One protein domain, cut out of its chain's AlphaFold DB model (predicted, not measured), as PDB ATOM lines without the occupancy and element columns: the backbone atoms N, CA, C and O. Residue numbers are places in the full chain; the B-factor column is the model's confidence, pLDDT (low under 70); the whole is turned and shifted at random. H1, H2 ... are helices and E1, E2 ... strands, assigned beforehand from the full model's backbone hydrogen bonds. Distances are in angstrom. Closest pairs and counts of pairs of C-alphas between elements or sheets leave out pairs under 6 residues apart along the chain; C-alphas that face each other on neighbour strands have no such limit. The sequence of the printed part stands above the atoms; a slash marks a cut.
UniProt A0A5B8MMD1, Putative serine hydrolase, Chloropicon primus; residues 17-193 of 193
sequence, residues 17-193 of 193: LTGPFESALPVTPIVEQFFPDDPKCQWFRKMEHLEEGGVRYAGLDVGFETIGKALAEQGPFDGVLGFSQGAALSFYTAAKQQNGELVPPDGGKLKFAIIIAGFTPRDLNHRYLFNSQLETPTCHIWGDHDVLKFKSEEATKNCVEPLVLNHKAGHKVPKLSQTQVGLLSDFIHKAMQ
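Overview. This is residues 17 to 193 of the 193 residues of the protein "Putative serine hydrolase" of Chloropicon primus (UniProt A0A5B8MMD1). A parallel sheet of four strands, E3 E4 E5 E6, is sandwiched between helices, H3 and H5 over one face and H6 over the other; H2 and the short H4 pack on H3. The hairpin E1 and E2 and a loop with H1 lie away from the sheet, and residues 33 to 38 stick out. The printed part has 177 residues with six named helices and six named strands, in the order H1 E1 E2 H2 E3 H3 E4 H4 E5 H5 E6 H6, class mixed. It is compact, with a radius of gyration of the C-alphas of 16.1 A and spans of 45 by 37 by 36 A.

Along the chain. The sheet has E3, residues 79 to 83, E4, 112 to 116, E5, 138 to 143, 16.9 A long, and E6, 163 to 167. C-alpha 79 is at (44.311, 2.026, -6.390). The longer helices are H2, residues 60 to 73, 20.0 A, H3, 85 to 98, 20.2 A, H5, 149 to 158, 15.4 A, and H6, 178 to 191, 20.1 A, ending with C-alpha 191 at (35.826, -0.834, -4.961). H1 is residues 29 to 34, beginning with C-alpha 29 at (61.670, 20.436, 11.529), and H4 is 127 to 130. E1 is 46 to 49 and E2 is 55 to 58.

Arrangement. E3 and E6 are edge strands. N 114 and O 80 are 2.8 A apart between E3 and E4, N 115 and O 139 2.8 A between E4 and E5, and N 140 and O 163 2.8 A between E5 and E6, each within hydrogen-bond range. Three strand-helix-strand units, parallel neighbour strands joined through a helix, are E3 H3 E4, E4 H4 E5 and E5 H5 E6, with right-handed crossovers. Three layers are formed, helices on both faces of the sheet: H3, height 8.1 A, and H5, 9.3 A, on the same face, H6, 9.4 A, on the opposite face. H3 touches H2, closest C-alphas Leu 89 and Gly 63, 7.6 A, at a steep tilt of 65 degrees, and H4, Ala 95 and Leu 129, 5.9 A. The hairpin E1 and E2 is antiparallel, with N 48 and O 56 at 2.8 A; H1 touches no helix. In H1, H2, H3 and H6 every O i to N i+4 pair is within hydrogen-bond range, in H5 4 of 6; H4 is too short for one.

Size, cuts and confidence. The C-alphas of Glu 51 and Gln 178, the two farthest apart, are 46.9 A apart. The printed part has no cut. The links H1 to E1 and H3 to E4 are long. Residues 21 to 22 pair with 41 to 42, antiparallel. Mean pLDDT of the printed part is 92.1; ten residues between 25 and 38 are under 70.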
ATOM      1  N   LEU A  17      56.366   5.237  -4.548       94.44
ATOM      2  CA  LEU A  17      57.048   6.031  -5.564       94.44
ATOM      3  C   LEU A  17      57.774   7.224  -4.937       94.44
ATOM      4  O   LEU A  17      57.268   7.875  -4.021       94.44
ATOM      5  N   THR A  18      58.947   7.541  -5.480       93.50
ATOM      6  CA  THR A  18      59.732   8.722  -5.109       93.50
ATOM      7  C   THR A  18      59.396   9.882  -6.045       93.50
ATOM      8  O   THR A  18      59.378   9.714  -7.263       93.50
ATOM      9  N   GLY A  19      59.136  11.068  -5.484       93.25
ATOM     10  CA  GLY A  19      58.907  12.274  -6.282       93.25
ATOM     11  C   GLY A  19      60.150  12.651  -7.110       93.25
ATOM     12  O   GLY A  19      61.267  12.495  -6.620       93.25
ATOM     13  N   PRO A  20      59.989  13.166  -8.342       94.56
ATOM     14  CA  PRO A  20      61.099  13.356  -9.281       94.56
ATOM     15  C   PRO A  20      62.021  14.536  -8.956       94.56
ATOM     16  O   PRO A  20      63.076  14.675  -9.573       94.56
ATOM     17  N   PHE A  21      61.636  15.416  -8.032       92.00
ATOM     18  CA  PHE A  21      62.435  16.585  -7.679       92.00
ATOM     19  C   PHE A  21      62.952  16.482  -6.260       92.00
ATOM     20  O   PHE A  21      62.196  16.153  -5.352       92.00
ATOM     21  N   GLU A  22      64.201  16.881  -6.056       88.81
ATOM     22  CA  GLU A  22      64.710  17.170  -4.722       88.81
ATOM     23  C   GLU A  22      63.999  18.403  -4.139       88.81
ATOM     24  O   GLU A  22      63.695  19.387  -4.829       88.81
ATOM     25  N   SER A  23      63.687  18.332  -2.852       80.69
ATOM     26  CA  SER A  23      63.077  19.402  -2.076       80.69
ATOM     27  C   SER A  23      64.142  20.408  -1.666       80.69
ATOM     28  O   SER A  23      65.198  20.039  -1.156       80.69
ATOM     29  N   ALA A  24      63.848  21.695  -1.852       70.44
ATOM     30  CA  ALA A  24      64.726  22.758  -1.385       70.44
ATOM     31  C   ALA A  24      64.774  22.769   0.152       70.44
ATOM     32  O   ALA A  24      63.741  22.666   0.814       70.44
ATOM     33  N   LEU A  25      65.976  22.903   0.710       67.06
ATOM     34  CA  LEU A  25      66.184  23.070   2.147       67.06
ATOM     35  C   LEU A  25      65.893  24.522   2.584       67.06
ATOM     36  O   LEU A  25      66.087  25.444   1.787       67.06
ATOM     37  N   PRO A  26      65.489  24.751   3.850       67.19
ATOM     38  CA  PRO A  26      65.244  23.749   4.890       67.19
ATOM     39  C   PRO A  26      63.882  23.067   4.719       67.19
ATOM     40  O   PRO A  26      62.893  23.701   4.343       67.19
ATOM     41  N   VAL A  27      63.815  21.773   5.031       70.31
ATOM     42  CA  VAL A  27      62.518  21.106   5.201       70.31
ATOM     43  C   VAL A  27      61.942  21.465   6.572       70.31
ATOM     44  O   VAL A  27      62.603  22.063   7.416       70.31
ATOM     45  N   THR A  28      60.671  21.148   6.814       67.62
ATOM     46  CA  THR A  28      60.081  21.423   8.129       67.62
ATOM     47  C   THR A  28      60.798  20.608   9.220       67.62
ATOM     48  O   THR A  28      61.163  19.457   8.964       67.62
ATOM     49  N   PRO A  29      60.941  21.128  10.458       70.38
ATOM     50  CA  PRO A  29      61.670  20.436  11.529       70.38
ATOM     51  C   PRO A  29      61.176  19.010  11.813       70.38
ATOM     52  O   PRO A  29      61.941  18.141  12.215       70.38
ATOM     53  N   ILE A  30      59.889  18.739  11.566       64.06
ATOM     54  CA  ILE A  30      59.312  17.400  11.730       64.06
ATOM     55  C   ILE A  30      59.844  16.408  10.686       64.06
ATOM     56  O   ILE A  30      60.036  15.236  10.990       64.06
ATOM     57  N   VAL A  31      60.107  16.865   9.462       66.19
ATOM     58  CA  VAL A  31      60.669  16.029   8.398       66.19
ATOM     59  C   VAL A  31      62.147  15.753   8.677       66.19
ATOM     60  O   VAL A  31      62.575  14.611   8.549       66.19
ATOM     61  N   GLU A  32      62.895  16.760   9.133       70.44
ATOM     62  CA  GLU A  32      64.282  16.602   9.601       70.44
ATOM     63  C   GLU A  32      64.397  15.608  10.765       70.44
ATOM     64  O   GLU A  32      65.276  14.752  10.755       70.44
ATOM     65  N   GLN A  33      63.492  15.675  11.746       69.50
ATOM     66  CA  GLN A  33      63.548  14.820  12.933       69.50
ATOM     67  C   GLN A  33      63.187  13.353  12.654       69.50
ATOM     68  O   GLN A  33      63.818  12.453  13.203       69.50
ATOM     69  N   PHE A  34      62.130  13.097  11.875       57.81
ATOM     70  CA  PHE A  34      61.599  11.738  11.695       57.81
ATOM     71  C   PHE A  34      62.172  11.002  10.486       57.81
ATOM     72  O   PHE A  34      62.090   9.776  10.442       57.81
ATOM     73  N   PHE A  35      62.729  11.735   9.524       66.00
ATOM     74  CA  PHE A  35      63.263  11.181   8.286       66.00
ATOM     75  C   PHE A  35      64.594  11.854   7.938       66.00
ATOM     76  O   PHE A  35      64.697  12.423   6.856       66.00
ATOM     77  N   PRO A  36      65.600  11.865   8.832       68.19
ATOM     78  CA  PRO A  36      66.836  12.618   8.608       68.19
ATOM     79  C   PRO A  36      67.540  12.192   7.313       68.19
ATOM     80  O   PRO A  36      67.907  13.052   6.511       68.19
ATOM     81  N   ASP A  37      67.589  10.884   7.054       72.81
ATOM     82  CA  ASP A  37      68.374  10.283   5.970       72.81
ATOM     83  C   ASP A  37      67.586  10.063   4.665       72.81
ATOM     84  O   ASP A  37      68.182   9.777   3.626       72.81
ATOM     85  N   ASP A  38      66.257  10.218   4.679       65.00
ATOM     86  CA  ASP A  38      65.442   9.996   3.480       65.00
ATOM     87  C   ASP A  38      65.682  11.108   2.445       65.00
ATOM     88  O   ASP A  38      65.686  12.294   2.807       65.00
ATOM     89  N   PRO A  39      65.795  10.786   1.144       71.75
ATOM     90  CA  PRO A  39      65.778  11.794   0.094       71.75
ATOM     91  C   PRO A  39      64.529  12.665   0.232       71.75
ATOM     92  O   PRO A  39      63.394  12.182   0.231       71.75
ATOM     93  N   LYS A  40      64.727  13.973   0.400       83.75
ATOM     94  CA  LYS A  40      63.610  14.912   0.491       83.75
ATOM     95  C   LYS A  40      63.155  15.176  -0.927       83.75
ATOM     96  O   LYS A  40      63.833  15.888  -1.655       83.75
ATOM     97  N   CYS A  41      62.038  14.573  -1.310       88.69
ATOM     98  CA  CYS A  41      61.512  14.663  -2.664       88.69
ATOM     99  C   CYS A  41      60.141  15.342  -2.703       88.69
ATOM    100  O   CYS A  41      59.385  15.319  -1.729       88.69
ATOM    101  N   GLN A  42      59.812  15.916  -3.856       91.25
ATOM    102  CA  GLN A  42      58.546  16.581  -4.144       91.25
ATOM    103  C   GLN A  42      58.066  16.239  -5.562       91.25
ATOM    104  O   GLN A  42      58.855  15.937  -6.458       91.25
ATOM    105  N   TRP A  43      56.751  16.282  -5.764       94.44
ATOM    106  CA  TRP A  43      56.074  15.946  -7.020       94.44
ATOM    107  C   TRP A  43      56.027  17.101  -8.020       94.44
ATOM    108  O   TRP A  43      56.010  16.880  -9.225       94.44
ATOM    109  N   PHE A  44      56.023  18.334  -7.522       92.44
ATOM    110  CA  PHE A  44      56.196  19.552  -8.308       92.44
ATOM    111  C   PHE A  44      56.926  20.591  -7.457       92.44
ATOM    112  O   PHE A  44      56.800  20.598  -6.234       92.44
ATOM    113  N   ARG A  45      57.710  21.465  -8.094       88.19
ATOM    114  CA  ARG A  45      58.710  22.307  -7.416       88.19
ATOM    115  C   ARG A  45      58.110  23.460  -6.620       88.19
ATOM    116  O   ARG A  45      58.594  23.794  -5.547       88.19
ATOM    117  N   LYS A  46      57.114  24.139  -7.190       83.88
ATOM    118  CA  LYS A  46      56.458  25.288  -6.552       83.88
ATOM    119  C   LYS A  46      55.086  25.555  -7.147       83.88
ATOM    120  O   LYS A  46      54.834  25.258  -8.314       83.88
ATOM    121  N   MET A  47      54.232  26.152  -6.325       87.00
ATOM    122  CA  MET A  47      52.995  26.791  -6.754       87.00
ATOM    123  C   MET A  47      53.313  28.232  -7.158       87.00
ATOM    124  O   MET A  47      53.774  29.022  -6.338       87.00
ATOM    125  N   GLU A  48      53.085  28.565  -8.420       89.44
ATOM    126  CA  GLU A  48      53.194  29.914  -8.960       89.44
ATOM    127  C   GLU A  48      51.794  30.510  -9.081       89.44
ATOM    128  O   GLU A  48      50.884  29.879  -9.625       89.44
ATOM    129  N   HIS A  49      51.623  31.726  -8.570       89.00
ATOM    130  CA  HIS A  49      50.421  32.516  -8.794       89.00
ATOM    131  C   HIS A  49      50.627  33.333 -10.066       89.00
ATOM    132  O   HIS A  49      51.559  34.130 -10.148       89.00
ATOM    133  N   LEU A  50      49.790  33.074 -11.062       88.94
ATOM    134  CA  LEU A  50      49.793  33.774 -12.337       88.94
ATOM    135  C   LEU A  50      48.908  35.022 -12.250       88.94
ATOM    136  O   LEU A  50      48.125  35.195 -11.308       88.94
ATOM    137  N   GLU A  51      49.013  35.874 -13.265       85.00
ATOM    138  CA  GLU A  51      48.076  36.977 -13.462       85.00
ATOM    139  C   GLU A  51      46.626  36.456 -13.527       85.00
ATOM    140  O   GLU A  51      46.372  35.281 -13.804       85.00
ATOM    141  N   GLU A  52      45.670  37.322 -13.180       82.88
ATOM    142  CA  GLU A  52      44.230  37.004 -13.168       82.88
ATOM    143  C   GLU A  52      43.817  35.860 -12.214       82.88
ATOM    144  O   GLU A  52      42.718  35.315 -12.305       82.88
ATOM    145  N   GLY A  53      44.675  35.503 -11.252       78.81
ATOM    146  CA  GLY A  53      44.371  34.496 -10.229       78.81
ATOM    147  C   GLY A  53      44.579  33.048 -10.683       78.81
ATOM    148  O   GLY A  53      44.153  32.123  -9.985       78.81
ATOM    149  N   GLY A  54      45.244  32.833 -11.823       86.25
ATOM    150  CA  GLY A  54      45.671  31.506 -12.261       86.25
ATOM    151  C   GLY A  54      46.712  30.889 -11.320       86.25
ATOM    152  O   GLY A  54      47.442  31.586 -10.616       86.25
ATOM    153  N   VAL A  55      46.800  29.559 -11.308       90.94
ATOM    154  CA  VAL A  55      47.824  28.823 -10.554       90.94
ATOM    155  C   VAL A  55      48.568  27.892 -11.501       90.94
ATOM    156  O   VAL A  55      47.936  27.231 -12.321       90.94
ATOM    157  N   ARG A  56      49.893  27.812 -11.373       94.25
ATOM    158  CA  ARG A  56      50.732  26.828 -12.066       94.25
ATOM    159  C   ARG A  56      51.568  26.036 -11.069       94.25
ATOM    160  O   ARG A  56      52.157  26.604 -10.155       94.25
ATOM    161  N   TYR A  57      51.647  24.726 -11.246       94.50
ATOM    162  CA  TYR A  57      52.526  23.837 -10.495       94.50
ATOM    163  C   TYR A  57      53.763  23.540 -11.344       94.50
ATOM    164  O   TYR A  57      53.738  22.737 -12.273       94.50
ATOM    165  N   ALA A  58      54.866  24.228 -11.052       93.19
ATOM    166  CA  ALA A  58      56.084  24.120 -11.848       93.19
ATOM    167  C   ALA A  58      56.666  22.693 -11.789       93.19
ATOM    168  O   ALA A  58      57.054  22.224 -10.716       93.19
ATOM    169  N   GLY A  59      56.777  22.025 -12.942       94.88
ATOM    170  CA  GLY A  59      57.278  20.650 -13.060       94.88
ATOM    171  C   GLY A  59      56.227  19.551 -12.862       94.88
ATOM    172  O   GLY A  59      56.602  18.390 -12.733       94.88
ATOM    173  N   LEU A  60      54.935  19.890 -12.799       96.12
ATOM    174  CA  LEU A  60      53.852  18.910 -12.644       96.12
ATOM    175  C   LEU A  60      53.825  17.854 -13.761       96.12
ATOM    176  O   LEU A  60      53.509  16.699 -13.497       96.12
ATOM    177  N   ASP A  61      54.195  18.245 -14.978       96.31
ATOM    178  CA  ASP A  61      54.376  17.383 -16.145       96.31
ATOM    179  C   ASP A  61      55.326  16.213 -15.862       96.31
ATOM    180  O   ASP A  61      54.945  15.061 -16.050       96.31
ATOM    181  N   VAL A  62      56.497  16.480 -15.279       97.31
ATOM    182  CA  VAL A  62      57.455  15.432 -14.878       97.31
ATOM    183  C   VAL A  62      56.874  14.539 -13.774       97.31
ATOM    184  O   VAL A  62      57.120  13.332 -13.733       97.31
ATOM    185  N   GLY A  63      56.071  15.114 -12.875       96.81
ATOM    186  CA  GLY A  63      55.306  14.354 -11.888       96.81
ATOM    187  C   GLY A  63      54.342  13.365 -12.552       96.81
ATOM    188  O   GLY A  63      54.323  12.192 -12.184       96.81
ATOM    189  N   PHE A  64      53.594  13.804 -13.569       97.44
ATOM    190  CA  PHE A  64      52.708  12.930 -14.343       97.44
ATOM    191  C   PHE A  64      53.463  11.876 -15.142       97.44
ATOM    192  O   PHE A  64      53.038  10.725 -15.142       97.44
ATOM    193  N   GLU A  65      54.586  12.224 -15.770       97.44
ATOM    194  CA  GLU A  65      55.449  11.260 -16.462       97.44
ATOM    195  C   GLU A  65      55.955  10.176 -15.505       97.44
ATOM    196  O   GLU A  65      55.936   8.993 -15.840       97.44
ATOM    197  N   THR A  66      56.330  10.560 -14.281       97.62
ATOM    198  CA  THR A  66      56.776   9.624 -13.238       97.62
ATOM    199  C   THR A  66      55.664   8.644 -12.856       97.62
ATOM    200  O   THR A  66      55.902   7.437 -12.792       97.62
ATOM    201  N   ILE A  67      54.436   9.138 -12.649       97.44
ATOM    202  CA  ILE A  67      53.276   8.279 -12.374       97.44
ATOM    203  C   ILE A  67      52.948   7.397 -13.583       97.44
ATOM    204  O   ILE A  67      52.741   6.199 -13.418       97.44
ATOM    205  N   GLY A  68      52.928   7.954 -14.794       97.00
ATOM    206  CA  GLY A  68      52.636   7.215 -16.021       97.00
ATOM    207  C   GLY A  68      53.623   6.074 -16.262       97.00
ATOM    208  O   GLY A  68      53.209   4.960 -16.575       97.00
ATOM    209  N   LYS A  69      54.916   6.319 -16.026       97.19
ATOM    210  CA  LYS A  69      55.957   5.290 -16.084       97.19
ATOM    211  C   LYS A  69      55.716   4.188 -15.054       97.19
ATOM    212  O   LYS A  69      55.786   3.015 -15.400       97.19
ATOM    213  N   ALA A  70      55.385   4.547 -13.813       96.75
ATOM    214  CA  ALA A  70      55.064   3.560 -12.786       96.75
ATOM    215  C   ALA A  70      53.848   2.709 -13.179       96.75
ATOM    216  O   ALA A  70      53.941   1.487 -13.143       96.75
ATOM    217  N   LEU A  71      52.752   3.335 -13.628       96.31
ATOM    218  CA  LEU A  71      51.555   2.631 -14.101       96.31
ATOM    219  C   LEU A  71      51.875   1.645 -15.236       96.31
ATOM    220  O   LEU A  71      51.307   0.559 -15.266       96.31
ATOM    221  N   ALA A  72      52.782   2.006 -16.148       95.81
ATOM    222  CA  ALA A  72      53.158   1.168 -17.283       95.81
ATOM    223  C   ALA A  72      54.136   0.032 -16.930       95.81
ATOM    224  O   ALA A  72      54.037  -1.049 -17.501       95.81
ATOM    225  N   GLU A  73      55.098   0.276 -16.038       96.12
ATOM    226  CA  GLU A  73      56.202  -0.659 -15.764       96.12
ATOM    227  C   GLU A  73      55.982  -1.534 -14.526       96.12
ATOM    228  O   GLU A  73      56.565  -2.611 -14.426       96.12
ATOM    229  N   GLN A  74      55.188  -1.057 -13.566       94.69
ATOM    230  CA  GLN A  74      54.973  -1.705 -12.266       94.69
ATOM    231  C   GLN A  74      53.500  -2.049 -12.016       94.69
ATOM    232  O   GLN A  74      53.187  -2.648 -10.990       94.69
ATOM    233  N   GLY A  75      52.608  -1.649 -12.927       89.94
ATOM    234  CA  GLY A  75      51.197  -2.007 -12.880       89.94
ATOM    235  C   GLY A  75      50.924  -3.465 -13.282       89.94
ATOM    236  O   GLY A  75      51.849  -4.207 -13.626       89.94
ATOM    237  N   PRO A  76      49.648  -3.883 -13.269       94.12
ATOM    238  CA  PRO A  76      48.469  -3.060 -12.989       94.12
ATOM    239  C   PRO A  76      48.362  -2.643 -11.515       94.12
ATOM    240  O   PRO A  76      48.769  -3.374 -10.618       94.12
ATOM    241  N   PHE A  77      47.778  -1.467 -11.269       96.31
ATOM    242  CA  PHE A  77      47.439  -0.991  -9.926       96.31
ATOM    243  C   PHE A  77      45.926  -0.891  -9.766       96.31
ATOM    244  O   PHE A  77      45.250  -0.310 -10.615       96.31
ATOM    245  N   ASP A  78      45.404  -1.390  -8.648       97.06
ATOM    246  CA  ASP A  78      43.981  -1.269  -8.317       97.06
ATOM    247  C   ASP A  78      43.624   0.084  -7.695       97.06
ATOM    248  O   ASP A  78      42.488   0.539  -7.801       97.06
ATOM    249  N   GLY A  79      44.575   0.761  -7.057       97.31
ATOM    250  CA  GLY A  79      44.311   2.026  -6.390       97.31
ATOM    251  C   GLY A  79      45.552   2.884  -6.214       97.31
ATOM    252  O   GLY A  79      46.682   2.434  -6.390       97.31
ATOM    253  N   VAL A  80      45.325   4.153  -5.883       98.06
ATOM    254  CA  VAL A  80      46.387   5.136  -5.641       98.06
ATOM    255  C   VAL A  80      46.191   5.803  -4.284       98.06
ATOM    256  O   VAL A  80      45.066   6.086  -3.880       98.06
ATOM    257  N   LEU A  81      47.281   6.065  -3.568       97.75
ATOM    258  CA  LEU A  81      47.260   6.721  -2.264       97.75
ATOM    259  C   LEU A  81      48.292   7.841  -2.226       97.75
ATOM    260  O   LEU A  81      49.448   7.643  -2.598       97.75
ATOM    261  N   GLY A  82      47.901   8.997  -1.691       97.31
ATOM    262  CA  GLY A  82      48.814  10.125  -1.559       97.31
ATOM    263  C   GLY A  82      48.546  11.004  -0.351       97.31
ATOM    264  O   GLY A  82      47.414  11.132   0.110       97.31
ATOM    265  N   PHE A  83      49.609  11.645   0.139       95.56
ATOM    266  CA  PHE A  83      49.567  12.631   1.218       95.56
ATOM    267  C   PHE A  83      49.949  14.030   0.718       95.56
ATOM    268  O   PHE A  83      50.952  14.176   0.018       95.56
ATOM    269  N   SER A  84      49.182  15.057   1.100       93.44
ATOM    270  CA  SER A  84      49.436  16.469   0.784       93.44
ATOM    271  C   SER A  84      49.683  16.697  -0.717       93.44
ATOM    272  O   SER A  84      48.779  16.511  -1.531       93.44
ATOM    273  N   GLN A  85      50.906  17.024  -1.135       93.12
ATOM    274  CA  GLN A  85      51.251  17.133  -2.554       93.12
ATOM    275  C   GLN A  85      51.066  15.814  -3.326       93.12
ATOM    276  O   GLN A  85      50.550  15.817  -4.439       93.12
ATOM    277  N   GLY A  86      51.415  14.677  -2.721       96.62
ATOM    278  CA  GLY A  86      51.145  13.358  -3.299       96.62
ATOM    279  C   GLY A  86      49.650  13.048  -3.383       96.62
ATOM    280  O   GLY A  86      49.222  12.321  -4.275       96.62
ATOM    281  N   ALA A  87      48.834  13.638  -2.499       97.44
ATOM    282  CA  ALA A  87      47.377  13.529  -2.565       97.44
ATOM    283  C   ALA A  87      46.832  14.278  -3.789       97.44
ATOM    284  O   ALA A  87      45.960  13.757  -4.475       97.44
ATOM    285  N   ALA A  88      47.393  15.449  -4.119       95.81
ATOM    286  CA  ALA A  88      47.065  16.153  -5.358       95.81
ATOM    287  C   ALA A  88      47.418  15.323  -6.602       95.81
ATOM    288  O   ALA A  88      46.614  15.250  -7.528       95.81
ATOM    289  N   LEU A  89      48.577  14.652  -6.609       97.75
ATOM    290  CA  LEU A  89      48.953  13.744  -7.699       97.75
ATOM    291  C   LEU A  89      48.010  12.544  -7.784       97.75
ATOM    292  O   LEU A  89      47.531  12.251  -8.866       97.75
ATOM    293  N   SER A  90      47.668  11.913  -6.660       98.25
ATOM    294  CA  SER A  90      46.699  10.804  -6.621       98.25
ATOM    295  C   SER A  90      45.340  11.214  -7.187       98.25
ATOM    296  O   SER A  90      44.734  10.478  -7.966       98.25
ATOM    297  N   PHE A  91      44.894  12.425  -6.847       97.31
ATOM    298  CA  PHE A  91      43.633  12.970  -7.326       97.31
ATOM    299  C   PHE A  91      43.678  13.264  -8.832       97.31
ATOM    300  O   PHE A  91      42.761  12.891  -9.563       97.31
ATOM    301  N   TYR A  92      44.777  13.858  -9.316       97.88
ATOM    302  CA  TYR A  92      45.015  14.027 -10.747       97.88
ATOM    303  C   TYR A  92      45.074  12.692 -11.486       97.88
ATOM    304  O   TYR A  92      44.497  12.594 -12.558       97.88
ATOM    305  N   THR A  93      45.742  11.670 -10.950       97.81
ATOM    306  CA  THR A  93      45.874  10.363 -11.608       97.81
ATOM    307  C   THR A  93      44.505   9.747 -11.871       97.81
ATOM    308  O   THR A  93      44.215   9.378 -13.008       97.81
ATOM    309  N   ALA A  94      43.640   9.708 -10.852       97.50
ATOM    310  CA  ALA A  94      42.276   9.209 -11.002       97.50
ATOM    311  C   ALA A  94      41.474  10.050 -12.012       97.50
ATOM    312  O   ALA A  94      40.872   9.505 -12.937       97.50
ATOM    313  N   ALA A  95      41.539  11.383 -11.914       97.56
ATOM    314  CA  ALA A  95      40.816  12.270 -12.825       97.56
ATOM    315  C   ALA A  95      41.307  12.167 -14.280       97.56
ATOM    316  O   ALA A  95      40.500  12.123 -15.209       97.56
ATOM    317  N   LYS A  96      42.621  12.066 -14.505       97.44
ATOM    318  CA  LYS A  96      43.205  11.867 -15.838       97.44
ATOM    319  C   LYS A  96      42.824  10.508 -16.416       97.44
ATOM    320  O   LYS A  96      42.533  10.441 -17.604       97.44
ATOM    321  N   GLN A  97      42.771   9.445 -15.613       96.62
ATOM    322  CA  GLN A  97      42.276   8.145 -16.078       96.62
ATOM    323  C   GLN A  97      40.796   8.174 -16.452       96.62
ATOM    324  O   GLN A  97      40.433   7.647 -17.504       96.62
ATOM    325  N   GLN A  98      39.956   8.833 -15.651       95.88
ATOM    326  CA  GLN A  98      38.540   9.022 -15.975       95.88
ATOM    327  C   GLN A  98      38.352   9.774 -17.302       95.88
ATOM    328  O   GLN A  98      37.485   9.416 -18.093       95.88
ATOM    329  N   ASN A  99      39.206  10.761 -17.581       95.62
ATOM    330  CA  ASN A  99      39.194  11.531 -18.829       95.62
ATOM    331  C   ASN A  99      39.952  10.849 -19.991       95.62
ATOM    332  O   ASN A  99      40.037  11.412 -21.079       95.62
ATOM    333  N   GLY A 100      40.506   9.646 -19.795       95.19
ATOM    334  CA  GLY A 100      41.228   8.907 -20.838       95.19
ATOM    335  C   GLY A 100      42.621   9.455 -21.181       95.19
ATOM    336  O   GLY A 100      43.166   9.126 -22.229       95.19
ATOM    337  N   GLU A 101      43.219  10.271 -20.311       95.19
ATOM    338  CA  GLU A 101      44.491  10.969 -20.561       95.19
ATOM    339  C   GLU A 101      45.726  10.297 -19.951       95.19
ATOM    340  O   GLU A 101      46.851  10.669 -20.278       95.19
ATOM    341  N   LEU A 102      45.542   9.355 -19.023       94.62
ATOM    342  CA  LEU A 102      46.633   8.638 -18.350       94.62
ATOM    343  C   LEU A 102      46.338   7.135 -18.295       94.62
ATOM    344  O   LEU A 102      46.219   6.538 -17.227       94.62
ATOM    345  N   VAL A 103      46.149   6.540 -19.469       91.62
ATOM    346  CA  VAL A 103      45.784   5.127 -19.613       91.62
ATOM    347  C   VAL A 103      47.058   4.283 -19.759       91.62
ATOM    348  O   VAL A 103      47.832   4.538 -20.684       91.62
ATOM    349  N   PRO A 104      47.314   3.308 -18.866       91.62
ATOM    350  CA  PRO A 104      48.444   2.392 -19.009       91.62
ATOM    351  C   PRO A 104      48.291   1.483 -20.244       91.62
ATOM    352  O   PRO A 104      47.176   1.309 -20.744       91.62
ATOM    353  N   PRO A 105      49.387   0.883 -20.755       91.00
ATOM    354  CA  PRO A 105      49.362   0.074 -21.979       91.00
ATOM    355  C   PRO A 105      48.410  -1.128 -21.941       91.00
ATOM    356  O   PRO A 105      47.904  -1.544 -22.980       91.00
ATOM    357  N   ASP A 106      48.164  -1.680 -20.755       88.62
ATOM    358  CA  ASP A 106      47.236  -2.791 -20.525       88.62
ATOM    359  C   ASP A 106      45.761  -2.349 -20.437       88.62
ATOM    360  O   ASP A 106      44.866  -3.186 -20.338       88.62
ATOM    361  N   GLY A 107      45.491  -1.040 -20.484       90.44
ATOM    362  CA  GLY A 107      44.156  -0.464 -20.336       90.44
ATOM    363  C   GLY A 107      43.613  -0.492 -18.904       90.44
ATOM    364  O   GLY A 107      42.444  -0.152 -18.699       90.44
ATOM    365  N   GLY A 108      44.430  -0.881 -17.920       89.88
ATOM    366  CA  GLY A 108      44.058  -0.934 -16.513       89.88
ATOM    367  C   GLY A 108      43.598   0.425 -15.982       89.88
ATOM    368  O   GLY A 108      44.176   1.471 -16.282       89.88
ATOM    369  N   LYS A 109      42.541   0.420 -15.169       93.56
ATOM    370  CA  LYS A 109      42.033   1.617 -14.490       93.56
ATOM    371  C   LYS A 109      42.113   1.430 -12.987       93.56
ATOM    372  O   LYS A 109      41.785   0.361 -12.477       93.56
ATOM    373  N   LEU A 110      42.483   2.499 -12.297       96.88
ATOM    374  CA  LEU A 110      42.382   2.591 -10.854       96.88
ATOM    375  C   LEU A 110      40.910   2.482 -10.459       96.88
ATOM    376  O   LEU A 110      40.048   3.199 -10.973       96.88
ATOM    377  N   LYS A 111      40.645   1.586  -9.521       97.56
ATOM    378  CA  LYS A 111      39.331   1.323  -8.945       97.56
ATOM    379  C   LYS A 111      39.032   2.238  -7.766       97.56
ATOM    380  O   LYS A 111      37.870   2.455  -7.454       97.56
ATOM    381  N   PHE A 112      40.054   2.798  -7.117       98.38
ATOM    382  CA  PHE A 112      39.870   3.776  -6.046       98.38
ATOM    383  C   PHE A 112      41.071   4.715  -5.862       98.38
ATOM    384  O   PHE A 112      42.191   4.428  -6.292       98.38
ATOM    385  N   ALA A 113      40.851   5.829  -5.159       98.44
ATOM    386  CA  ALA A 113      41.917   6.720  -4.698       98.44
ATOM    387  C   ALA A 113      41.772   7.094  -3.211       98.44
ATOM    388  O   ALA A 113      40.684   7.409  -2.732       98.44
ATOM    389  N   ILE A 114      42.885   7.102  -2.475       98.44
ATOM    390  CA  ILE A 114      42.961   7.506  -1.065       98.44
ATOM    391  C   ILE A 114      43.729   8.831  -0.965       98.44
ATOM    392  O   ILE A 114      44.921   8.920  -1.265       98.44
ATOM    393  N   ILE A 115      43.036   9.876  -0.524       98.44
ATOM    394  CA  ILE A 115      43.474  11.272  -0.553       98.44
ATOM    395  C   ILE A 115      43.677  11.767   0.887       98.44
ATOM    396  O   ILE A 115      42.730  12.156   1.572       98.44
ATOM    397  N   ILE A 116      44.922  11.767   1.369       98.00
ATOM    398  CA  ILE A 116      45.263  12.141   2.750       98.00
ATOM    399  C   ILE A 116      45.726  13.600   2.807       98.00
ATOM    400  O   ILE A 116      46.721  13.971   2.188       98.00
ATOM    401  N   ALA A 117      45.030  14.432   3.582       96.44
ATOM    402  CA  ALA A 117      45.261  15.872   3.706       96.44
ATOM    403  C   ALA A 117      45.388  16.566   2.333       96.44
ATOM    404  O   ALA A 117      46.245  17.428   2.120       96.44
ATOM    405  N   GLY A 118      44.575  16.118   1.373       94.56
ATOM    406  CA  GLY A 118      44.584  16.619   0.005       94.56
ATOM    407  C   GLY A 118      43.753  17.882  -0.177       94.56
ATOM    408  O   GLY A 118      43.069  18.355   0.730       94.56
ATOM    409  N   PHE A 119      43.824  18.424  -1.384       94.88
ATOM    410  CA  PHE A 119      43.114  19.618  -1.830       94.88
ATOM    411  C   PHE A 119      42.740  19.437  -3.302       94.88
ATOM    412  O   PHE A 119      43.414  18.678  -3.998       94.88
ATOM    413  N   THR A 120      41.714  20.145  -3.787       94.06
ATOM    414  CA  THR A 120      41.407  20.205  -5.225       94.06
ATOM    415  C   THR A 120      42.593  20.825  -5.955       94.06
ATOM    416  O   THR A 120      42.903  21.994  -5.701       94.06
ATOM    417  N   PRO A 121      43.286  20.095  -6.836       90.19
ATOM    418  CA  PRO A 121      44.378  20.662  -7.607       90.19
ATOM    419  C   PRO A 121      43.857  21.702  -8.609       90.19
ATOM    420  O   PRO A 121      42.827  21.499  -9.246       90.19
ATOM    421  N   ARG A 122      44.553  22.840  -8.746       91.38
ATOM    422  CA  ARG A 122      44.051  24.009  -9.503       91.38
ATOM    423  C   ARG A 122      45.006  24.514 -10.579       91.38
ATOM    424  O   ARG A 122      44.890  25.670 -10.977       91.38
ATOM    425  N   ASP A 123      45.954  23.684 -11.016       95.50
ATOM    426  CA  ASP A 123      46.831  24.045 -12.133       95.50
ATOM    427  C   ASP A 123      45.991  24.466 -13.347       95.50
ATOM    428  O   ASP A 123      45.050  23.766 -13.730       95.50
ATOM    429  N   LEU A 124      46.310  25.620 -13.932       94.88
ATOM    430  CA  LEU A 124      45.539  26.243 -15.004       94.88
ATOM    431  C   LEU A 124      45.338  25.300 -16.196       94.88
ATOM    432  O   LEU A 124      44.256  25.295 -16.785       94.88
ATOM    433  N   ASN A 125      46.344  24.478 -16.501       94.50
ATOM    434  CA  ASN A 125      46.322  23.549 -17.624       94.50
ATOM    435  C   ASN A 125      45.597  22.244 -17.308       94.50
ATOM    436  O   ASN A 125      45.410  21.452 -18.216       94.50
ATOM    437  N   HIS A 126      45.203  21.994 -16.056       95.50
ATOM    438  CA  HIS A 126      44.599  20.724 -15.639       95.50
ATOM    439  C   HIS A 126      43.332  20.885 -14.792       95.50
ATOM    440  O   HIS A 126      42.687  19.896 -14.459       95.50
ATOM    441  N   ARG A 127      42.925  22.114 -14.454       93.56
ATOM    442  CA  ARG A 127      41.718  22.384 -13.654       93.56
ATOM    443  C   ARG A 127      40.428  21.869 -14.300       93.56
ATOM    444  O   ARG A 127      39.474  21.597 -13.584       93.56
ATOM    445  N   TYR A 128      40.408  21.706 -15.626       95.00
ATOM    446  CA  TYR A 128      39.249  21.180 -16.354       95.00
ATOM    447  C   TYR A 128      38.893  19.741 -15.955       95.00
ATOM    448  O   TYR A 128      37.738  19.350 -16.091       95.00
ATOM    449  N   LEU A 129      39.856  18.979 -15.420       96.44
ATOM    450  CA  LEU A 129      39.653  17.608 -14.941       96.44
ATOM    451  C   LEU A 129      38.628  17.521 -13.800       96.44
ATOM    452  O   LEU A 129      38.093  16.449 -13.548       96.44
ATOM    453  N   PHE A 130      38.353  18.645 -13.133       94.31
ATOM    454  CA  PHE A 130      37.407  18.761 -12.023       94.31
ATOM    455  C   PHE A 130      36.156  19.575 -12.400       94.31
ATOM    456  O   PHE A 130      35.436  20.048 -11.526       94.31
ATOM    457  N   ASN A 131      35.876  19.756 -13.700       93.12
ATOM    458  CA  ASN A 131      34.613  20.350 -14.163       93.12
ATOM    459  C   ASN A 131      33.412  19.409 -13.954       93.12
ATOM    460  O   ASN A 131      32.269  19.864 -13.922       93.12
ATOM    461  N   SER A 132      33.671  18.109 -13.825       92.31
ATOM    462  CA  SER A 132      32.711  17.078 -13.438       92.31
ATOM    463  C   SER A 132      33.209  16.358 -12.191       92.31
ATOM    464  O   SER A 132      34.410  16.342 -11.915       92.31
ATOM    465  N   GLN A 133      32.294  15.728 -11.457       97.19
ATOM    466  CA  GLN A 133      32.686  14.899 -10.325       97.19
ATOM    467  C   GLN A 133      33.462  13.659 -10.789       97.19
ATOM    468  O   GLN A 133      33.226  13.109 -11.868       97.19
ATOM    469  N   LEU A 134      34.407  13.234  -9.960       97.06
ATOM    470  CA  LEU A 134      35.139  11.992 -10.097       97.06
ATOM    471  C   LEU A 134      34.225  10.834  -9.680       97.06
ATOM    472  O   LEU A 134      33.734  10.802  -8.550       97.06
ATOM    473  N   GLU A 135      34.000   9.912 -10.608       97.69
ATOM    474  CA  GLU A 135      33.228   8.684 -10.425       97.69
ATOM    475  C   GLU A 135      34.079   7.580  -9.797       97.69
ATOM    476  O   GLU A 135      33.541   6.730  -9.092       97.69
ATOM    477  N   THR A 136      35.402   7.594 -10.014       97.75
ATOM    478  CA  THR A 136      36.326   6.699  -9.307       97.75
ATOM    479  C   THR A 136      36.133   6.863  -7.793       97.75
ATOM    480  O   THR A 136      36.343   7.970  -7.287       97.75
ATOM    481  N   PRO A 137      35.779   5.791  -7.054       98.56
ATOM    482  CA  PRO A 137      35.607   5.836  -5.608       98.56
ATOM    483  C   PRO A 137      36.785   6.497  -4.891       98.56
ATOM    484  O   PRO A 137      37.949   6.172  -5.135       98.56
ATOM    485  N   THR A 138      36.492   7.406  -3.959       98.69
ATOM    486  CA  THR A 138      37.529   8.102  -3.189       98.69
ATOM    487  C   THR A 138      37.324   7.989  -1.687       98.69
ATOM    488  O   THR A 138      36.207   8.071  -1.177       98.69
ATOM    489  N   CYS A 139      38.433   7.839  -0.963       98.56
ATOM    490  CA  CYS A 139      38.485   8.006   0.481       98.56
ATOM    491  C   CYS A 139      39.338   9.230   0.812       98.56
ATOM    492  O   CYS A 139      40.519   9.279   0.477       98.56
ATOM    493  N   HIS A 140      38.756  10.215   1.484       98.62
ATOM    494  CA  HIS A 140      39.442  11.418   1.930       98.62
ATOM    495  C   HIS A 140      39.701  11.353   3.432       98.62
ATOM    496  O   HIS A 140      38.791  11.099   4.223       98.62
ATOM    497  N   ILE A 141      40.947  11.615   3.831       98.25
ATOM    498  CA  ILE A 141      41.364  11.541   5.232       98.25
ATOM    499  C   ILE A 141      42.054  12.835   5.644       98.25
ATOM    500  O   ILE A 141      43.035  13.215   5.016       98.25
ATOM    501  N   TRP A 142      41.600  13.516   6.699       97.75
ATOM    502  CA  TRP A 142      42.274  14.729   7.189       97.75
ATOM    503  C   TRP A 142      42.165  14.936   8.700       97.75
ATOM    504  O   TRP A 142      41.367  14.305   9.398       97.75
ATOM    505  N   GLY A 143      43.005  15.838   9.206       96.69
ATOM    506  CA  GLY A 143      43.086  16.174  10.617       96.69
ATOM    507  C   GLY A 143      42.154  17.316  11.024       96.69
ATOM    508  O   GLY A 143      42.104  18.345  10.357       96.69
ATOM    509  N   ASP A 144      41.470  17.198  12.161       96.44
ATOM    510  CA  ASP A 144      40.598  18.251  12.708       96.44
ATOM    511  C   ASP A 144      41.371  19.525  13.089       96.44
ATOM    512  O   ASP A 144      40.808  20.625  13.061       96.44
ATOM    513  N   HIS A 145      42.654  19.366  13.437       95.25
ATOM    514  CA  HIS A 145      43.594  20.450  13.736       95.25
ATOM    515  C   HIS A 145      44.478  20.805  12.533       95.25
ATOM    516  O   HIS A 145      45.455  21.541  12.678       95.25
ATOM    517  N   ASP A 146      44.199  20.250  11.352       93.06
ATOM    518  CA  ASP A 146      44.883  20.655  10.133       93.06
ATOM    519  C   ASP A 146      44.399  22.051   9.728       93.06
ATOM    520  O   ASP A 146      43.214  22.273   9.471       93.06
ATOM    521  N   VAL A 147      45.329  23.004   9.655       92.19
ATOM    522  CA  VAL A 147      45.043  24.380   9.225       92.19
ATOM    523  C   VAL A 147      44.545  24.444   7.778       92.19
ATOM    524  O   VAL A 147      43.931  25.433   7.384       92.19
ATOM    525  N   LEU A 148      44.779  23.392   6.988       91.56
ATOM    526  CA  LEU A 148      44.324  23.246   5.608       91.56
ATOM    527  C   LEU A 148      43.068  22.376   5.463       91.56
ATOM    528  O   LEU A 148      42.655  22.137   4.330       91.56
ATOM    529  N   LYS A 149      42.423  21.931   6.556       94.56
ATOM    530  CA  LYS A 149      41.268  21.011   6.486       94.56
ATOM    531  C   LYS A 149      40.144  21.488   5.567       94.56
ATOM    532  O   LYS A 149      39.547  20.682   4.866       94.56
ATOM    533  N   PHE A 150      39.910  22.801   5.505       96.38
ATOM    534  CA  PHE A 150      38.883  23.394   4.647       96.38
ATOM    535  C   PHE A 150      39.123  23.089   3.160       96.38
ATOM    536  O   PHE A 150      38.174  22.954   2.397       96.38
ATOM    537  N   LYS A 151      40.389  22.924   2.742       95.81
ATOM    538  CA  LYS A 151      40.738  22.510   1.376       95.81
ATOM    539  C   LYS A 151      40.442  21.031   1.137       95.81
ATOM    540  O   LYS A 151      40.071  20.668   0.025       95.81
ATOM    541  N   SER A 152      40.604  20.187   2.156       97.06
ATOM    542  CA  SER A 152      40.226  18.772   2.090       97.06
ATOM    543  C   SER A 152      38.708  18.601   2.044       97.06
ATOM    544  O   SER A 152      38.219  17.802   1.256       97.06
ATOM    545  N   GLU A 153      37.964  19.405   2.805       97.88
ATOM    546  CA  GLU A 153      36.497  19.475   2.741       97.88
ATOM    547  C   GLU A 153      35.998  20.006   1.388       97.88
ATOM    548  O   GLU A 153      34.985  19.549   0.873       97.88
ATOM    549  N   GLU A 154      36.693  20.970   0.781       97.12
ATOM    550  CA  GLU A 154      36.364  21.444  -0.568       97.12
ATOM    551  C   GLU A 154      36.624  20.364  -1.626       97.12
ATOM    552  O   GLU A 154      35.824  20.199  -2.545       97.12
ATOM    553  N   ALA A 155      37.710  19.601  -1.472       97.25
ATOM    554  CA  ALA A 155      38.107  18.542  -2.395       97.25
ATOM    555  C   ALA A 155      37.025  17.474  -2.588       97.25
ATOM    556  O   ALA A 155      36.813  17.044  -3.721       97.25
ATOM    557  N   THR A 156      36.304  17.101  -1.524       98.12
ATOM    558  CA  THR A 156      35.255  16.067  -1.578       98.12
ATOM    559  C   THR A 156      34.084  16.444  -2.483       98.12
ATOM    560  O   THR A 156      33.416  15.563  -3.012       98.12
ATOM    561  N   LYS A 157      33.847  17.740  -2.728       97.44
ATOM    562  CA  LYS A 157      32.768  18.206  -3.617       97.44
ATOM    563  C   LYS A 157      32.984  17.785  -5.071       97.44
ATOM    564  O   LYS A 157      32.019  17.698  -5.826       97.44
ATOM    565  N   ASN A 158      34.229  17.496  -5.446       97.62
ATOM    566  CA  ASN A 158      34.593  17.015  -6.775       97.62
ATOM    567  C   ASN A 158      34.495  15.490  -6.902       97.62
ATOM    568  O   ASN A 158      34.969  14.961  -7.897       97.62
ATOM    569  N   CYS A 159      33.917  14.778  -5.931       98.31
ATOM    570  CA  CYS A 159      33.812  13.318  -5.937       98.31
ATOM    571  C   CYS A 159      32.360  12.875  -5.752       98.31
ATOM    572  O   CYS A 159      31.605  13.497  -5.000       98.31
ATOM    573  N   VAL A 160      31.987  11.768  -6.392       98.19
ATOM    574  CA  VAL A 160      30.721  11.080  -6.124       98.19
ATOM    575  C   VAL A 160      30.864  10.278  -4.826       98.19
ATOM    576  O   VAL A 160      31.769   9.461  -4.701       98.19
ATOM    577  N   GLU A 161      29.993  10.560  -3.851       97.50
ATOM    578  CA  GLU A 161      29.866   9.839  -2.567       97.50
ATOM    579  C   GLU A 161      31.203   9.451  -1.881       97.50
ATOM    580  O   GLU A 161      31.419   8.281  -1.551       97.50
ATOM    581  N   PRO A 162      32.125  10.404  -1.631       98.25
ATOM    582  CA  PRO A 162      33.425  10.085  -1.045       98.25
ATOM    583  C   PRO A 162      33.293   9.569   0.395       98.25
ATOM    584  O   PRO A 162      32.583  10.155   1.218       98.25
ATOM    585  N   LEU A 163      34.065   8.535   0.749       98.69
ATOM    586  CA  LEU A 163      34.256   8.152   2.149       98.69
ATOM    587  C   LEU A 163      35.122   9.210   2.842       98.69
ATOM    588  O   LEU A 163      36.230   9.493   2.395       98.69
ATOM    589  N   VAL A 164      34.664   9.748   3.970       98.56
ATOM    590  CA  VAL A 164      35.413  10.733   4.762       98.56
ATOM    591  C   VAL A 164      35.821  10.146   6.106       98.56
ATOM    592  O   VAL A 164      34.975   9.672   6.863       98.56
ATOM    593  N   LEU A 165      37.115  10.222   6.428       98.25
ATOM    594  CA  LEU A 165      37.669   9.826   7.723       98.25
ATOM    595  C   LEU A 165      38.427  11.000   8.358       98.25
ATOM    596  O   LEU A 165      39.312  11.594   7.749       98.25
ATOM    597  N   ASN A 166      38.139  11.312   9.621       96.88
ATOM    598  CA  ASN A 166      38.810  12.403  10.337       96.88
ATOM    599  C   ASN A 166      39.651  11.901  11.509       96.88
ATOM    600  O   ASN A 166      39.321  10.907  12.151       96.88
ATOM    601  N   HIS A 167      40.731  12.606  11.837       94.81
ATOM    602  CA  HIS A 167      41.544  12.313  13.021       94.81
ATOM    603  C   HIS A 167      41.881  13.584  13.804       94.81
ATOM    604  O   HIS A 167      41.891  14.683  13.271       94.81
ATOM    605  N   LYS A 168      42.242  13.462  15.085       95.12
ATOM    606  CA  LYS A 168      42.493  14.620  15.968       95.12
ATOM    607  C   LYS A 168      43.859  15.300  15.796       95.12
ATOM    608  O   LYS A 168      44.263  16.078  16.651       95.12
ATOM    609  N   ALA A 169      44.617  14.993  14.745       91.50
ATOM    610  CA  ALA A 169      45.948  15.587  14.554       91.50
ATOM    611  C   ALA A 169      45.916  16.754  13.555       91.50
ATOM    612  O   ALA A 169      44.859  17.074  13.023       91.50
ATOM    613  N   GLY A 170      47.069  17.396  13.338       91.94
ATOM    614  CA  GLY A 170      47.262  18.397  12.283       91.94
ATOM    615  C   GLY A 170      47.596  17.778  10.919       91.94
ATOM    616  O   GLY A 170      47.263  16.620  10.666       91.94
ATOM    617  N   HIS A 171      48.309  18.533  10.078       89.88
ATOM    618  CA  HIS A 171      48.701  18.155   8.713       89.88
ATOM    619  C   HIS A 171      49.752  17.032   8.677       89.88
ATOM    620  O   HIS A 171      50.954  17.283   8.596       89.88
ATOM    621  N   LYS A 172      49.316  15.774   8.794       90.50
ATOM    622  CA  LYS A 172      50.196  14.597   8.764       90.50
ATOM    623  C   LYS A 172      49.449  13.340   8.337       90.50
ATOM    624  O   LYS A 172      48.228  13.279   8.441       90.50
ATOM    625  N   VAL A 173      50.195  12.300   7.965       90.44
ATOM    626  CA  VAL A 173      49.634  10.957   7.769       90.44
ATOM    627  C   VAL A 173      48.999  10.472   9.087       90.44
ATOM    628  O   VAL A 173      49.659  10.516  10.137       90.44
ATOM    629  N   PRO A 174      47.726  10.037   9.073       89.44
ATOM    630  CA  PRO A 174      46.988   9.678  10.276       89.44
ATOM    631  C   PRO A 174      47.551   8.422  10.941       89.44
ATOM    632  O   PRO A 174      48.189   7.589  10.302       89.44
ATOM    633  N   LYS A 175      47.241   8.248  12.226       89.50
ATOM    634  CA  LYS A 175      47.101   6.915  12.822       89.50
ATOM    635  C   LYS A 175      45.604   6.621  12.839       89.50
ATOM    636  O   LYS A 175      44.872   7.377  13.474       89.50
ATOM    637  N   LEU A 176      45.169   5.597  12.113       90.25
ATOM    638  CA  LEU A 176      43.760   5.216  12.056       90.25
ATOM    639  C   LEU A 176      43.376   4.420  13.307       90.25
ATOM    640  O   LEU A 176      44.179   3.642  13.820       90.25
ATOM    641  N   SER A 177      42.162   4.634  13.816       92.38
ATOM    642  CA  SER A 177      41.580   3.755  14.836       92.38
ATOM    643  C   SER A 177      41.142   2.425  14.216       92.38
ATOM    644  O   SER A 177      40.932   2.351  13.007       92.38
ATOM    645  N   GLN A 178      40.913   1.392  15.035       91.69
ATOM    646  CA  GLN A 178      40.424   0.099  14.535       91.69
ATOM    647  C   GLN A 178      39.125   0.234  13.724       91.69
ATOM    648  O   GLN A 178      38.956  -0.412  12.695       91.69
ATOM    649  N   THR A 179      38.223   1.123  14.151       95.38
ATOM    650  CA  THR A 179      36.990   1.427  13.415       95.38
ATOM    651  C   THR A 179      37.284   2.025  12.040       95.38
ATOM    652  O   THR A 179      36.662   1.641  11.059       95.38
ATOM    653  N   GLN A 180      38.244   2.949  11.948       95.75
ATOM    654  CA  GLN A 180      38.623   3.568  10.675       95.75
ATOM    655  C   GLN A 180      39.343   2.596   9.744       95.75
ATOM    656  O   GLN A 180      39.124   2.655   8.539       95.75
ATOM    657  N   VAL A 181      40.160   1.696  10.294       94.94
ATOM    658  CA  VAL A 181      40.764   0.589   9.540       94.94
ATOM    659  C   VAL A 181      39.670  -0.291   8.934       94.94
ATOM    660  O   VAL A 181      39.717  -0.559   7.740       94.94
ATOM    661  N   GLY A 182      38.645  -0.658   9.714       95.38
ATOM    662  CA  GLY A 182      37.488  -1.408   9.213       95.38
ATOM    663  C   GLY A 182      36.751  -0.685   8.082       95.38
ATOM    664  O   GLY A 182      36.551  -1.258   7.018       95.38
ATOM    665  N   LEU A 183      36.435   0.604   8.261       97.44
ATOM    666  CA  LEU A 183      35.770   1.411   7.227       97.44
ATOM    667  C   LEU A 183      36.592   1.522   5.935       97.44
ATOM    668  O   LEU A 183      36.032   1.456   4.843       97.44
ATOM    669  N   LEU A 184      37.911   1.701   6.052       96.31
ATOM    670  CA  LEU A 184      38.800   1.773   4.895       96.31
ATOM    671  C   LEU A 184      38.936   0.409   4.198       96.31
ATOM    672  O   LEU A 184      38.945   0.360   2.973       96.31
ATOM    673  N   SER A 185      38.985  -0.687   4.959       95.19
ATOM    674  CA  SER A 185      38.985  -2.056   4.424       95.19
ATOM    675  C   SER A 185      37.700  -2.351   3.648       95.19
ATOM    676  O   SER A 185      37.759  -2.772   2.495       95.19
ATOM    677  N   ASP A 186      36.539  -2.013   4.215       96.50
ATOM    678  CA  ASP A 186      35.244  -2.157   3.541       96.50
ATOM    679  C   ASP A 186      35.165  -1.317   2.261       96.50
ATOM    680  O   ASP A 186      34.607  -1.764   1.259       96.50
ATOM    681  N   PHE A 187      35.718  -0.102   2.277       97.69
ATOM    682  CA  PHE A 187      35.803   0.753   1.095       97.69
ATOM    683  C   PHE A 187      36.649   0.117  -0.014       97.69
ATOM    684  O   PHE A 187      36.185   0.037  -1.150       97.69
ATOM    685  N   ILE A 188      37.845  -0.381   0.321       96.12
ATOM    686  CA  ILE A 188      38.728  -1.056  -0.641       96.12
ATOM    687  C   ILE A 188      38.029  -2.296  -1.204       96.12
ATOM    688  O   ILE A 188      37.940  -2.445  -2.418       96.12
ATOM    689  N   HIS A 189      37.453  -3.152  -0.355       95.25
ATOM    690  CA  HIS A 189      36.748  -4.350  -0.811       95.25
ATOM    691  C   HIS A 189      35.566  -4.038  -1.732       95.25
ATOM    692  O   HIS A 189      35.373  -4.742  -2.718       95.25
ATOM    693  N   LYS A 190      34.784  -2.990  -1.443       96.25
ATOM    694  CA  LYS A 190      33.670  -2.570  -2.306       96.25
ATOM    695  C   LYS A 190      34.144  -2.057  -3.661       96.25
ATOM    696  O   LYS A 190      33.499  -2.348  -4.656       96.25
ATOM    697  N   ALA A 191      35.257  -1.326  -3.707       95.69
ATOM    698  CA  ALA A 191      35.826  -0.834  -4.961       95.69
ATOM    699  C   ALA A 191      36.394  -1.958  -5.850       95.69
ATOM    700  O   ALA A 191      36.599  -1.759  -7.043       95.69
ATOM    701  N   MET A 192      36.667  -3.133  -5.274       92.12
ATOM    702  CA  MET A 192      37.232  -4.286  -5.980       92.12
ATOM    703  C   MET A 192      36.190  -5.231  -6.598       92.12
ATOM    704  O   MET A 192      36.591  -6.140  -7.327       92.12
ATOM    705  N   GLN A 193      34.903  -5.044  -6.292       84.00
ATOM    706  CA  GLN A 193      33.779  -5.843  -6.807       84.00
ATOM    707  C   GLN A 193      33.263  -5.290  -8.135       84.00
ATOM    708  O   GLN A 193      32.909  -6.126  -8.997       84.00
TER     709      GLN A 193